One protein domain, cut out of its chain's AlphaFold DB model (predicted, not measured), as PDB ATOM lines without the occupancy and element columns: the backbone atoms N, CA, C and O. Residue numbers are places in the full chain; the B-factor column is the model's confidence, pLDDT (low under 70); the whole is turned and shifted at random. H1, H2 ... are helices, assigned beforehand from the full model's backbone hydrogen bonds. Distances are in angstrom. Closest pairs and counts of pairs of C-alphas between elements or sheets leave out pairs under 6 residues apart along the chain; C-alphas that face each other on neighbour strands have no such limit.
ATOM      1  N   GLU A 235       1.662  -1.926  20.981       51.62
ATOM      2  CA  GLU A 235       2.553  -0.950  21.656       51.62
ATOM      3  C   GLU A 235       3.111  -1.458  23.004       51.62
ATOM      4  O   GLU A 235       3.858  -0.767  23.689       51.62
ATOM      5  N   LEU A 236       2.758  -2.695  23.371       51.25
ATOM      6  CA  LEU A 236       3.020  -3.338  24.663       51.25
ATOM      7  C   LEU A 236       3.548  -4.776  24.527       51.25
ATOM      8  O   LEU A 236       3.440  -5.566  25.470       51.25
ATOM      9  N   GLU A 237       4.114  -5.116  23.365       52.94
ATOM     10  CA  GLU A 237       4.641  -6.442  22.989       52.94
ATOM     11  C   GLU A 237       5.758  -6.989  23.906       52.94
ATOM     12  O   GLU A 237       6.295  -8.064  23.664       52.94
ATOM     13  N   SER A 238       6.108  -6.304  24.994       66.31
ATOM     14  CA  SER A 238       7.369  -6.515  25.695       66.31
ATOM     15  C   SER A 238       7.243  -6.755  27.200       66.31
ATOM     16  O   SER A 238       8.209  -6.459  27.885       66.31
ATOM     17  N   LEU A 239       6.118  -7.249  27.747       86.69
ATOM     18  CA  LEU A 239       6.090  -7.688  29.157       86.69
ATOM     19  C   LEU A 239       6.881  -8.991  29.309       86.69
ATOM     20  O   LEU A 239       6.315 -10.083  29.181       86.69
ATOM     21  N   SER A 240       8.183  -8.874  29.589       89.56
ATOM     22  CA  SER A 240       9.090 -10.024  29.672       89.56
ATOM     23  C   SER A 240       8.579 -11.083  30.653       89.56
ATOM     24  O   SER A 240       8.681 -12.279  30.380       89.56
ATOM     25  N   TRP A 241       7.964 -10.658  31.761       91.06
ATOM     26  CA  TRP A 241       7.460 -11.561  32.796       91.06
ATOM     27  C   TRP A 241       6.430 -12.574  32.273       91.06
ATOM     28  O   TRP A 241       6.467 -13.743  32.654       91.06
ATOM     29  N   THR A 242       5.543 -12.175  31.351       92.56
ATOM     30  CA  THR A 242       4.512 -13.088  30.820       92.56
ATOM     31  C   THR A 242       5.119 -14.239  30.027       92.56
ATOM     32  O   THR A 242       4.681 -15.384  30.155       92.56
ATOM     33  N   TRP A 243       6.161 -13.947  29.246       93.81
ATOM     34  CA  TRP A 243       6.869 -14.938  28.449       93.81
ATOM     35  C   TRP A 243       7.768 -15.816  29.314       93.81
ATOM     36  O   TRP A 243       7.786 -17.027  29.109       93.81
ATOM     37  N   ASN A 244       8.426 -15.241  30.327       93.62
ATOM     38  CA  ASN A 244       9.202 -15.997  31.310       93.62
ATOM     39  C   ASN A 244       8.326 -17.028  32.036       93.62
ATOM     40  O   ASN A 244       8.648 -18.212  32.026       93.62
ATOM     41  N   VAL A 245       7.172 -16.624  32.582       94.19
ATOM     42  CA  VAL A 245       6.245 -17.547  33.267       94.19
ATOM     43  C   VAL A 245       5.750 -18.646  32.323       94.19
ATOM     44  O   VAL A 245       5.750 -19.824  32.686       94.19
ATOM     45  N   ALA A 246       5.373 -18.294  31.088       95.50
ATOM     46  CA  ALA A 246       4.948 -19.277  30.096       95.50
ATOM     47  C   ALA A 246       6.076 -20.265  29.745       95.50
ATOM     48  O   ALA A 246       5.828 -21.460  29.578       95.50
ATOM     49  N   ALA A 247       7.312 -19.789  29.617       95.19
ATOM     50  CA  ALA A 247       8.471 -20.620  29.317       95.19
ATOM     51  C   ALA A 247       8.812 -21.567  30.477       95.19
ATOM     52  O   ALA A 247       9.004 -22.757  30.248       95.19
ATOM     53  N   ILE A 248       8.775 -21.084  31.723       94.75
ATOM     54  CA  ILE A 248       8.975 -21.902  32.931       94.75
ATOM     55  C   ILE A 248       7.918 -23.003  33.018       94.75
ATOM     56  O   ILE A 248       8.244 -24.154  33.309       94.75
ATOM     57  N   ALA A 249       6.653 -22.689  32.739       96.38
ATOM     58  CA  ALA A 249       5.598 -23.696  32.730       96.38
ATOM     59  C   ALA A 249       5.822 -24.769  31.650       96.38
ATOM     60  O   ALA A 249       5.549 -25.944  31.896       96.38
ATOM     61  N   ALA A 250       6.343 -24.388  30.475       96.69
ATOM     62  CA  ALA A 250       6.738 -25.324  29.417       96.69
ATOM     63  C   ALA A 250       7.927 -26.195  29.818       96.69
ATOM     64  O   ALA A 250       7.888 -27.415  29.652       96.69
ATOM     65  N   HIS A 251       8.927 -25.585  30.442       95.38
ATOM     66  CA  HIS A 251      10.084 -26.281  30.976       95.38
ATOM     67  C   HIS A 251       9.682 -27.341  32.017       95.38
ATOM     68  O   HIS A 251      10.056 -28.504  31.898       95.38
ATOM     69  N   ASN A 252       8.828 -26.981  32.983       94.69
ATOM     70  CA  ASN A 252       8.394 -27.878  34.063       94.69
ATOM     71  C   ASN A 252       7.595 -29.104  33.585       94.69
ATOM     72  O   ASN A 252       7.561 -30.117  34.279       94.69
ATOM     73  N   ARG A 253       6.963 -29.045  32.406       96.81
ATOM     74  CA  ARG A 253       6.277 -30.200  31.794       96.81
ATOM     75  C   ARG A 253       7.153 -31.004  30.822       96.81
ATOM     76  O   ARG A 253       6.641 -31.923  30.188       96.81
ATOM     77  N   GLY A 254       8.434 -30.655  30.679       95.50
ATOM     78  CA  GLY A 254       9.378 -31.309  29.766       95.50
ATOM     79  C   GLY A 254       9.237 -30.912  28.291       95.50
ATOM     80  O   GLY A 254       9.785 -31.589  27.425       95.50
ATOM     81  N   ASP A 255       8.512 -29.831  27.984       95.69
ATOM     82  CA  ASP A 255       8.361 -29.313  26.619       95.69
ATOM     83  C   ASP A 255       9.436 -28.256  26.328       95.69
ATOM     84  O   ASP A 255       9.187 -27.047  26.304       95.69
ATOM     85  N   PHE A 256      10.675 -28.726  26.170       94.94
ATOM     86  CA  PHE A 256      11.847 -27.858  26.031       94.94
ATOM     87  C   PHE A 256      11.828 -27.018  24.754       94.94
ATOM     88  O   PHE A 256      12.251 -25.868  24.788       94.94
ATOM     89  N   GLY A 257      11.297 -27.544  23.645       93.25
ATOM     90  CA  GLY A 257      11.180 -26.784  22.397       93.25
ATOM     91  C   GLY A 257      10.312 -25.540  22.582       93.25
ATOM     92  O   GLY A 257      10.745 -24.425  22.294       93.25
ATOM     93  N   LEU A 258       9.128 -25.717  23.174       94.38
ATOM     94  CA  LEU A 258       8.229 -24.607  23.476       94.38
ATOM     95  C   LEU A 258       8.795 -23.661  24.544       94.38
ATOM     96  O   LEU A 258       8.573 -22.451  24.472       94.38
ATOM     97  N   ALA A 259       9.515 -24.190  25.540       95.38
ATOM     98  CA  ALA A 259      10.196 -23.366  26.536       95.38
ATOM     99  C   ALA A 259      11.237 -22.448  25.879       95.38
ATOM    100  O   ALA A 259      11.242 -21.248  26.146       95.38
ATOM    101  N   ILE A 260      12.058 -22.988  24.973       94.44
ATOM    102  CA  ILE A 260      13.070 -22.225  24.240       94.44
ATOM    103  C   ILE A 260      12.421 -21.144  23.367       94.44
ATOM    104  O   ILE A 260      12.851 -19.992  23.416       94.44
ATOM    105  N   ASP A 261      11.359 -21.468  22.623       93.12
ATOM    106  CA  ASP A 261      10.643 -20.481  21.802       93.12
ATOM    107  C   ASP A 261      10.119 -19.313  22.652       93.12
ATOM    108  O   ASP A 261      10.273 -18.142  22.294       93.12
ATOM    109  N   ARG A 262       9.534 -19.616  23.816       93.81
ATOM    110  CA  ARG A 262       8.970 -18.608  24.724       93.81
ATOM    111  C   ARG A 262      10.036 -17.787  25.438       93.81
ATOM    112  O   ARG A 262       9.863 -16.577  25.555       93.81
ATOM    113  N   PHE A 263      11.150 -18.389  25.849       93.88
ATOM    114  CA  PHE A 263      12.293 -17.612  26.329       93.88
ATOM    115  C   PHE A 263      12.862 -16.717  25.225       93.88
ATOM    116  O   PHE A 263      13.214 -15.571  25.491       93.88
ATOM    117  N   GLY A 264      12.868 -17.182  23.972       93.06
ATOM    118  CA  GLY A 264      13.227 -16.367  22.812       93.06
ATOM    119  C   GLY A 264      12.338 -15.129  22.639       93.06
ATOM    120  O   GLY A 264      12.835 -14.077  22.241       93.06
ATOM    121  N   GLN A 265      11.047 -15.218  22.975       92.31
ATOM    122  CA  GLN A 265      10.149 -14.055  23.015       92.31
ATOM    123  C   GLN A 265      10.431 -13.150  24.219       92.31
ATOM    124  O   GLN A 265      10.465 -11.928  24.077       92.31
ATOM    125  N   ALA A 266      10.704 -13.728  25.392       91.94
ATOM    126  CA  ALA A 266      11.062 -12.962  26.585       91.94
ATOM    127  C   ALA A 266      12.331 -12.108  26.386       91.94
ATOM    128  O   ALA A 266      12.398 -10.998  26.908       91.94
ATOM    129  N   LEU A 267      13.298 -12.558  25.572       91.50
ATOM    130  CA  LEU A 267      14.495 -11.773  25.220       91.50
ATOM    131  C   LEU A 267      14.173 -10.398  24.618       91.50
ATOM    132  O   LEU A 267      14.932  -9.448  24.826       91.50
ATOM    133  N   LEU A 268      13.071 -10.305  23.870       90.88
ATOM    134  CA  LEU A 268      12.618  -9.077  23.216       90.88
ATOM    135  C   LEU A 268      11.945  -8.112  24.204       90.88
ATOM    136  O   LEU A 268      11.738  -6.942  23.877       90.88
ATOM    137  N   GLY A 269      11.589  -8.583  25.403       88.94
ATOM    138  CA  GLY A 269      11.072  -7.767  26.494       88.94
ATOM    139  C   GLY A 269      12.147  -6.859  27.089       88.94
ATOM    140  O   GLY A 269      13.312  -7.242  27.128       88.94
ATOM    141  N   SER A 270      11.782  -5.670  27.573       85.31
ATOM    142  CA  SER A 270      12.712  -4.853  28.375       85.31
ATOM    143  C   SER A 270      12.948  -5.537  29.722       85.31
ATOM    144  O   SER A 270      12.004  -6.095  30.294       85.31
ATOM    145  N   ASN A 271      14.169  -5.450  30.261       82.50
ATOM    146  CA  ASN A 271      14.440  -5.947  31.610       82.50
ATOM    147  C   ASN A 271      13.566  -5.241  32.655       82.50
ATOM    148  O   ASN A 271      13.132  -5.863  33.611       82.50
ATOM    149  N   PHE A 272      13.178  -3.989  32.388       81.31
ATOM    150  CA  PHE A 272      12.330  -3.174  33.261       81.31
ATOM    151  C   PHE A 272      10.868  -3.636  33.333       81.31
ATOM    152  O   PHE A 272      10.017  -2.986  33.929       81.31
ATOM    153  N   SER A 273      10.536  -4.724  32.651       76.56
ATOM    154  CA  SER A 273       9.195  -5.303  32.617       76.56
ATOM    155  C   SER A 273       9.211  -6.780  33.004       76.56
ATOM    156  O   SER A 273       8.245  -7.504  32.747       76.56
ATOM    157  N   ASP A 274      10.332  -7.261  33.542       77.62
ATOM    158  CA  ASP A 274      10.502  -8.659  33.911       77.62
ATOM    159  C   ASP A 274       9.885  -8.989  35.275       77.62
ATOM    160  O   ASP A 274       9.559 -10.156  35.506       77.62
ATOM    161  N   GLN A 275       9.647  -7.969  36.116       81.00
ATOM    162  CA  GLN A 275       9.048  -8.095  37.447       81.00
ATOM    163  C   GLN A 275       9.746  -9.175  38.291       81.00
ATOM    164  O   GLN A 275       9.113  -9.864  39.099       81.00
ATOM    165  N   SER A 276      11.054  -9.346  38.071       75.06
ATOM    166  CA  SER A 276      11.875 -10.417  38.637       75.06
ATOM    167  C   SER A 276      11.864 -10.414  40.162       75.06
ATOM    168  O   SER A 276      11.796 -11.483  40.773       75.06
ATOM    169  N   VAL A 277      11.829  -9.223  40.772       74.81
ATOM    170  CA  VAL A 277      11.752  -9.053  42.228       74.81
ATOM    171  C   VAL A 277      10.462  -9.652  42.797       74.81
ATOM    172  O   VAL A 277      10.511 -10.437  43.746       74.81
ATOM    173  N   ARG A 278       9.298  -9.346  42.207       75.88
ATOM    174  CA  ARG A 278       7.999  -9.853  42.694       75.88
ATOM    175  C   ARG A 278       7.790 -11.327  42.432       75.88
ATOM    176  O   ARG A 278       7.338 -12.051  43.315       75.88
ATOM    177  N   LEU A 279       8.179 -11.788  41.246       80.88
ATOM    178  CA  LEU A 279       8.101 -13.204  40.909       80.88
ATOM    179  C   LEU A 279       9.113 -14.058  41.680       80.88
ATOM    180  O   LEU A 279       9.181 -15.255  41.410       80.88
ATOM    181  N   ARG A 280       9.890 -13.481  42.617       69.44
ATOM    182  CA  ARG A 280      10.891 -14.176  43.444       69.44
ATOM    183  C   ARG A 280      11.697 -15.175  42.630       69.44
ATOM    184  O   ARG A 280      12.000 -16.288  43.065       69.44
ATOM    185  N   HIS A 281      12.024 -14.784  41.406       64.94
ATOM    186  CA  HIS A 281      13.069 -15.465  40.693       64.94
ATOM    187  C   HIS A 281      14.327 -15.065  41.467       64.94
ATOM    188  O   HIS A 281      14.820 -13.963  41.272       64.94
ATOM    189  N   ASP A 282      14.773 -15.901  42.419       45.78
ATOM    190  CA  ASP A 282      15.959 -15.727  43.293       45.78
ATOM    191  C   ASP A 282      17.280 -15.681  42.496       45.78
ATOM    192  O   ASP A 282      18.277 -16.338  42.787       45.78
ATOM    193  N   TRP A 283      17.281 -14.990  41.371       51.81
ATOM    194  CA  TRP A 283      18.261 -15.128  40.324       51.81
ATOM    195  C   TRP A 283      19.112 -13.878  40.353       51.81
ATOM    196  O   TRP A 283      19.121 -13.077  39.424       51.81
ATOM    197  N   GLN A 284      19.899 -13.768  41.424       44.19
ATOM    198  CA  GLN A 284      21.180 -13.062  41.409       44.19
ATOM    199  C   GLN A 284      22.135 -13.751  40.417       44.19
ATOM    200  O   GLN A 284      23.211 -14.220  40.780       44.19
ATOM    201  N   GLN A 285      21.735 -13.875  39.152       55.25
ATOM    202  CA  GLN A 285      22.613 -14.347  38.103       55.25
ATOM    203  C   GLN A 285      23.456 -13.161  37.661       55.25
ATOM    204  O   GLN A 285      23.100 -12.413  36.761       55.25
ATOM    205  N   THR A 286      24.587 -12.985  38.337       54.97
ATOM    206  CA  THR A 286      25.603 -11.985  37.991       54.97
ATOM    207  C   THR A 286      26.180 -12.204  36.589       54.97
ATOM    208  O   THR A 286      26.734 -11.282  35.995       54.97
ATOM    209  N   GLU A 287      26.046 -13.415  36.045       72.88
ATOM    210  CA  GLU A 287      26.696 -13.812  34.800       72.88
ATOM    211  C   GLU A 287      25.972 -13.320  33.542       72.88
ATOM    212  O   GLU A 287      26.650 -12.977  32.576       72.88
ATOM    213  N   ASN A 288      24.640 -13.189  33.547       82.00
ATOM    214  CA  ASN A 288      23.852 -12.812  32.365       82.00
ATOM    215  C   ASN A 288      22.936 -11.620  32.654       82.00
ATOM    216  O   ASN A 288      22.498 -11.421  33.780       82.00
ATOM    217  N   ALA A 289      22.620 -10.826  31.630       84.56
ATOM    218  CA  ALA A 289      21.814  -9.615  31.821       84.56
ATOM    219  C   ALA A 289      20.317  -9.855  32.042       84.56
ATOM    220  O   ALA A 289      19.665  -9.008  32.641       84.56
ATOM    221  N   LYS A 290      19.762 -10.949  31.507       88.56
ATOM    222  CA  LYS A 290      18.322 -11.240  31.566       88.56
ATOM    223  C   LYS A 290      18.064 -12.686  31.947       88.56
ATOM    224  O   LYS A 290      18.710 -13.582  31.398       88.56
ATOM    225  N   TYR A 291      17.022 -12.915  32.742       88.00
ATOM    226  CA  TYR A 291      16.526 -14.249  33.106       88.00
ATOM    227  C   TYR A 291      16.410 -15.195  31.897       88.00
ATOM    228  O   TYR A 291      16.976 -16.287  31.884       88.00
ATOM    229  N   ALA A 292      15.735 -14.741  30.836       91.44
ATOM    230  CA  ALA A 292      15.510 -15.536  29.632       91.44
ATOM    231  C   ALA A 292      16.817 -15.938  28.932       91.44
ATOM    232  O   ALA A 292      16.932 -17.053  28.433       91.44
ATOM    233  N   SER A 293      17.819 -15.051  28.920       91.88
ATOM    234  CA  SER A 293      19.113 -15.350  28.299       91.88
ATOM    235  C   SER A 293      19.850 -16.465  29.037       91.88
ATOM    236  O   SER A 293      20.368 -17.369  28.389       91.88
ATOM    237  N   SER A 294      19.807 -16.476  30.371       89.56
ATOM    238  CA  SER A 294      20.378 -17.560  31.170       89.56
ATOM    239  C   SER A 294      19.742 -18.907  30.867       89.56
ATOM    240  O   SER A 294      20.445 -19.891  30.655       89.56
ATOM    241  N   GLN A 295      18.409 -18.945  30.809       91.88
ATOM    242  CA  GLN A 295      17.679 -20.183  30.537       91.88
ATOM    243  C   GLN A 295      17.938 -20.718  29.142       91.88
ATOM    244  O   GLN A 295      18.046 -21.924  28.948       91.88
ATOM    245  N   LEU A 296      18.089 -19.828  28.165       93.06
ATOM    246  CA  LEU A 296      18.432 -20.228  26.811       93.06
ATOM    247  C   LEU A 296      19.834 -20.822  26.713       93.06
ATOM    248  O   LEU A 296      19.999 -21.798  25.988       93.06
ATOM    249  N   ILE A 297      20.824 -20.289  27.437       90.56
ATOM    250  CA  ILE A 297      22.168 -20.886  27.482       90.56
ATOM    251  C   ILE A 297      22.096 -22.296  28.072       90.56
ATOM    252  O   ILE A 297      22.602 -23.238  27.461       90.56
ATOM    253  N   GLU A 298      21.447 -22.439  29.229       90.56
ATOM    254  CA  GLU A 298      21.309 -23.718  29.929       90.56
ATOM    255  C   GLU A 298      20.648 -24.762  29.020       90.56
ATOM    256  O   GLU A 298      21.243 -25.799  28.725       90.56
ATOM    257  N   LEU A 299      19.492 -24.426  28.444       90.69
ATOM    258  CA  LEU A 299      18.766 -25.308  27.533       90.69
ATOM    259  C   LEU A 299      19.524 -25.591  26.231       90.69
ATOM    260  O   LEU A 299      19.391 -26.682  25.683       90.69
ATOM    261  N   SER A 300      20.340 -24.653  25.739       85.88
ATOM    262  CA  SER A 300      21.118 -24.841  24.506       85.88
ATOM    263  C   SER A 300      22.258 -25.856  24.623       85.88
ATOM    264  O   SER A 300      22.786 -26.300  23.603       85.88
ATOM    265  N   THR A 301      22.645 -26.220  25.849       84.00
ATOM    266  CA  THR A 301      23.695 -27.220  26.093       84.00
ATOM    267  C   THR A 301      23.208 -28.620  25.726       84.00
ATOM    268  O   THR A 301      23.940 -29.388  25.099       84.00
ATOM    269  N   ASP A 302      21.950 -28.917  26.055       79.94
ATOM    270  CA  ASP A 302      21.344 -30.239  25.879       79.94
ATOM    271  C   ASP A 302      20.378 -30.298  24.686       79.94
ATOM    272  O   ASP A 302      20.018 -31.380  24.210       79.94
ATOM    273  N   HIS A 303      19.972 -29.137  24.164       78.88
ATOM    274  CA  HIS A 303      19.003 -29.024  23.084       78.88
ATOM    275  C   HIS A 303      19.459 -28.045  22.005       78.88
ATOM    276  O   HIS A 303      20.008 -26.980  22.266       78.88
ATOM    277  N   SER A 304      19.176 -28.378  20.746       79.81
ATOM    278  CA  SER A 304      19.361 -27.436  19.648       79.81
ATOM    279  C   SER A 304      18.438 -26.233  19.833       79.81
ATOM    280  O   SER A 304      17.218 -26.406  19.901       79.81
ATOM    281  N   LEU A 305      18.998 -25.022  19.842       77.00
ATOM    282  CA  LEU A 305      18.186 -23.813  19.735       77.00
ATOM    283  C   LEU A 305      17.381 -23.854  18.412       77.00
ATOM    284  O   LEU A 305      17.953 -24.183  17.366       77.00
ATOM    285  N   PRO A 306      16.073 -23.542  18.436       73.69
ATOM    286  CA  PRO A 306      15.236 -23.435  17.253       73.69
ATOM    287  C   PRO A 306      15.696 -22.272  16.365       73.69
ATOM    288  O   PRO A 306      16.664 -21.561  16.656       73.69
ATOM    289  N   HIS A 307      15.003 -22.078  15.242       80.06
ATOM    290  CA  HIS A 307      15.275 -21.002  14.292       80.06
ATOM    291  C   HIS A 307      14.917 -19.625  14.874       80.06
ATOM    292  O   HIS A 307      13.956 -18.996  14.448       80.06
ATOM    293  N   PHE A 308      15.726 -19.129  15.812       90.56
ATOM    294  CA  PHE A 308      15.772 -17.706  16.127       90.56
ATOM    295  C   PHE A 308      16.043 -16.917  14.851       90.56
ATOM    296  O   PHE A 308      16.713 -17.407  13.937       90.56
ATOM    297  N   ASP A 309      15.522 -15.704  14.767       91.31
ATOM    298  CA  ASP A 309      15.974 -14.782  13.735       91.31
ATOM    299  C   ASP A 309      17.351 -14.196  14.113       91.31
ATOM    300  O   ASP A 309      17.927 -14.469  15.176       91.31
ATOM    301  N   ASP A 310      17.931 -13.411  13.209       90.94
ATOM    302  CA  ASP A 310      19.244 -12.807  13.445       90.94
ATOM    303  C   ASP A 310      19.209 -11.755  14.561       90.94
ATOM    304  O   ASP A 310      20.229 -11.498  15.210       90.94
ATOM    305  N   HIS A 311      18.036 -11.180  14.830       91.38
ATOM    306  CA  HIS A 311      17.834 -10.213  15.898       91.38
ATOM    307  C   HIS A 311      17.910 -10.892  17.272       91.38
ATOM    308  O   HIS A 311      18.752 -10.522  18.091       91.38
ATOM    309  N   GLN A 312      17.127 -11.946  17.487       92.00
ATOM    310  CA  GLN A 312      17.135 -12.764  18.698       92.00
ATOM    311  C   GLN A 312      18.510 -13.391  18.946       92.00
ATOM    312  O   GLN A 312      19.001 -13.352  20.074       92.00
ATOM    313  N   ARG A 313      19.182 -13.907  17.903       92.94
ATOM    314  CA  ARG A 313      20.558 -14.426  18.029       92.94
ATOM    315  C   ARG A 313      21.544 -13.357  18.496       92.94
ATOM    316  O   ARG A 313      22.397 -13.640  19.337       92.94
ATOM    317  N   SER A 314      21.436 -12.145  17.954       93.75
ATOM    318  CA  SER A 314      22.304 -11.027  18.340       93.75
ATOM    319  C   SER A 314      22.083 -10.632  19.799       93.75
ATOM    320  O   SER A 314      23.051 -10.505  20.546       93.75
ATOM    321  N   LEU A 315      20.821 -10.506  20.217       93.38
ATOM    322  CA  LEU A 315      20.464 -10.176  21.595       93.38
ATOM    323  C   LEU A 315      20.909 -11.257  22.581       93.38
ATOM    324  O   LEU A 315      21.546 -10.931  23.579       93.38
ATOM    325  N   LEU A 316      20.658 -12.536  22.278       93.50
ATOM    326  CA  LEU A 316      21.124 -13.647  23.109       93.50
ATOM    327  C   LEU A 316      22.641 -13.573  23.307       93.50
ATOM    328  O   LEU A 316      23.116 -13.596  24.435       93.50
ATOM    329  N   ARG A 317      23.411 -13.382  22.228       92.50
ATOM    330  CA  ARG A 317      24.871 -13.244  22.323       92.50
ATOM    331  C   ARG A 317      25.294 -12.063  23.204       92.50
ATOM    332  O   ARG A 317      26.255 -12.202  23.956       92.50
ATOM    333  N   LEU A 318      24.623 -10.917  23.100       92.62
ATOM    334  CA  LEU A 318      24.941  -9.726  23.895       92.62
ATOM    335  C   LEU A 318      24.633  -9.937  25.381       92.62
ATOM    336  O   LEU A 318      25.481  -9.654  26.227       92.62
ATOM    337  N   TYR A 319      23.454 -10.468  25.704       91.50
ATOM    338  CA  TYR A 319      23.029 -10.660  27.092       91.50
ATOM    339  C   TYR A 319      23.789 -11.772  27.814       91.50
ATOM    340  O   TYR A 319      23.947 -11.696  29.033       91.50
ATOM    341  N   SER A 320      24.269 -12.764  27.064       88.69
ATOM    342  CA  SER A 320      24.943 -13.958  27.575       88.69
ATOM    343  C   SER A 320      26.470 -13.878  27.578       88.69
ATOM    344  O   SER A 320      27.130 -14.834  27.970       88.69
ATOM    345  N   SER A 321      27.073 -12.792  27.081       83.75
ATOM    346  CA  SER A 321      28.534 -12.720  26.968       83.75
ATOM    347  C   SER A 321      29.178 -12.407  28.328       83.75
ATOM    348  O   SER A 321      28.946 -11.314  28.860       83.75
ATOM    349  N   PRO A 322      30.022 -13.299  28.888       66.81
ATOM    350  CA  PRO A 322      30.698 -13.077  30.170       66.81
ATOM    351  C   PRO A 322      31.888 -12.109  30.059       66.81
ATOM    352  O   PRO A 322      32.384 -11.629  31.067       66.81
ATOM    353  N   ALA A 323      32.356 -11.828  28.838       65.44
ATOM    354  CA  ALA A 323      33.565 -11.046  28.567       65.44
ATOM    355  C   ALA A 323      33.303  -9.551  28.309       65.44
ATOM    356  O   ALA A 323      34.216  -8.836  27.900       65.44
TER     357      ALA A 323
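This is residues 235 to 323 of the 407 residues of an uncharacterized protein of Rubripirellula obstinata (UniProt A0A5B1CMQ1). Three helices, H1, H2 and H3, stand side by side in a small up-and-down bundle, with H2 between the other two in the contacts, and a fourth helix, H4, lies crosswise near H2 and H3. A wide loop with no named element, residues 267 to 290, leads from the end of H2 to the beginning of H3. The printed part has 89 residues, with four named helices in the order H1, H2, H3, H4 and no named strand; its class is all helix. It is compact, with a radius of gyration of the C-alphas of 12.0 A, and rounded, spanning 33 by 31 by 30 A.

Begin at H1, residues 240 to 252, the longest helix by residues. Look next at H2, residues 256 to 266, which touches H1; their closest C-alphas, those of Ala 247 and Ala 259, are 4.3 A apart. These two form a hairpin, running opposite ways at a shallow tilt of 8 degrees. On from H2 you reach H3, residues 291 to 302, which touches H2; their closest C-alphas, Phe 263 and Ala 292, are 5.1 A apart. H2 and H3 also form a hairpin, opposite ways at a shallow tilt of 29 degrees. H1, H2 and H3 make a bundle, up and down, each helix running against the one before it. H1 and H3 are close but not clearly touching, with the C-alphas of Asn 244 and Ala 292 closest at 6.5 A. Find H4 at residues 310 to 319; it is about perpendicular to H3, at 76 degrees, and close but not clearly touching, with the C-alphas of Ser 293 and Leu 316 closest at 5.8 A. H4 is also close to H2 but not clearly touching it, the closest C-alphas being Gly 264 and Gln 312 at 6.7 A, and about perpendicular to it at 82 degrees. H1 and H4 are apart. In H1, H2 and H4 every O i to N i+4 pair is within hydrogen-bond range; in H3, 7 of 8 are.

Find C-alpha 240 at (9.090, -10.024, 29.672); from there H1 runs 18.4 A to C-alpha 252. H2, from Phe 256 to Ala 266, is 14.9 A long. H3 starts at C-alpha 291, at (16.526, -14.249, 33.106), and runs 18.2 A to Asp 302. H4, 14.3 A long, ends at C-alpha 319, at (23.029, -10.660, 27.092).

The two C-alphas farthest apart, those of Glu 235 and Asp 302, are 35.1 A apart. The printed part has no cut. The link from H1 to H2 is tight, that from H3 to H4 short, and that from H2 to H3 long, with 24 residues. The mean pLDDT of the printed part is 84.2; look for values under 70 at residues 235 to 238, 280 to 286 and 322 to 323.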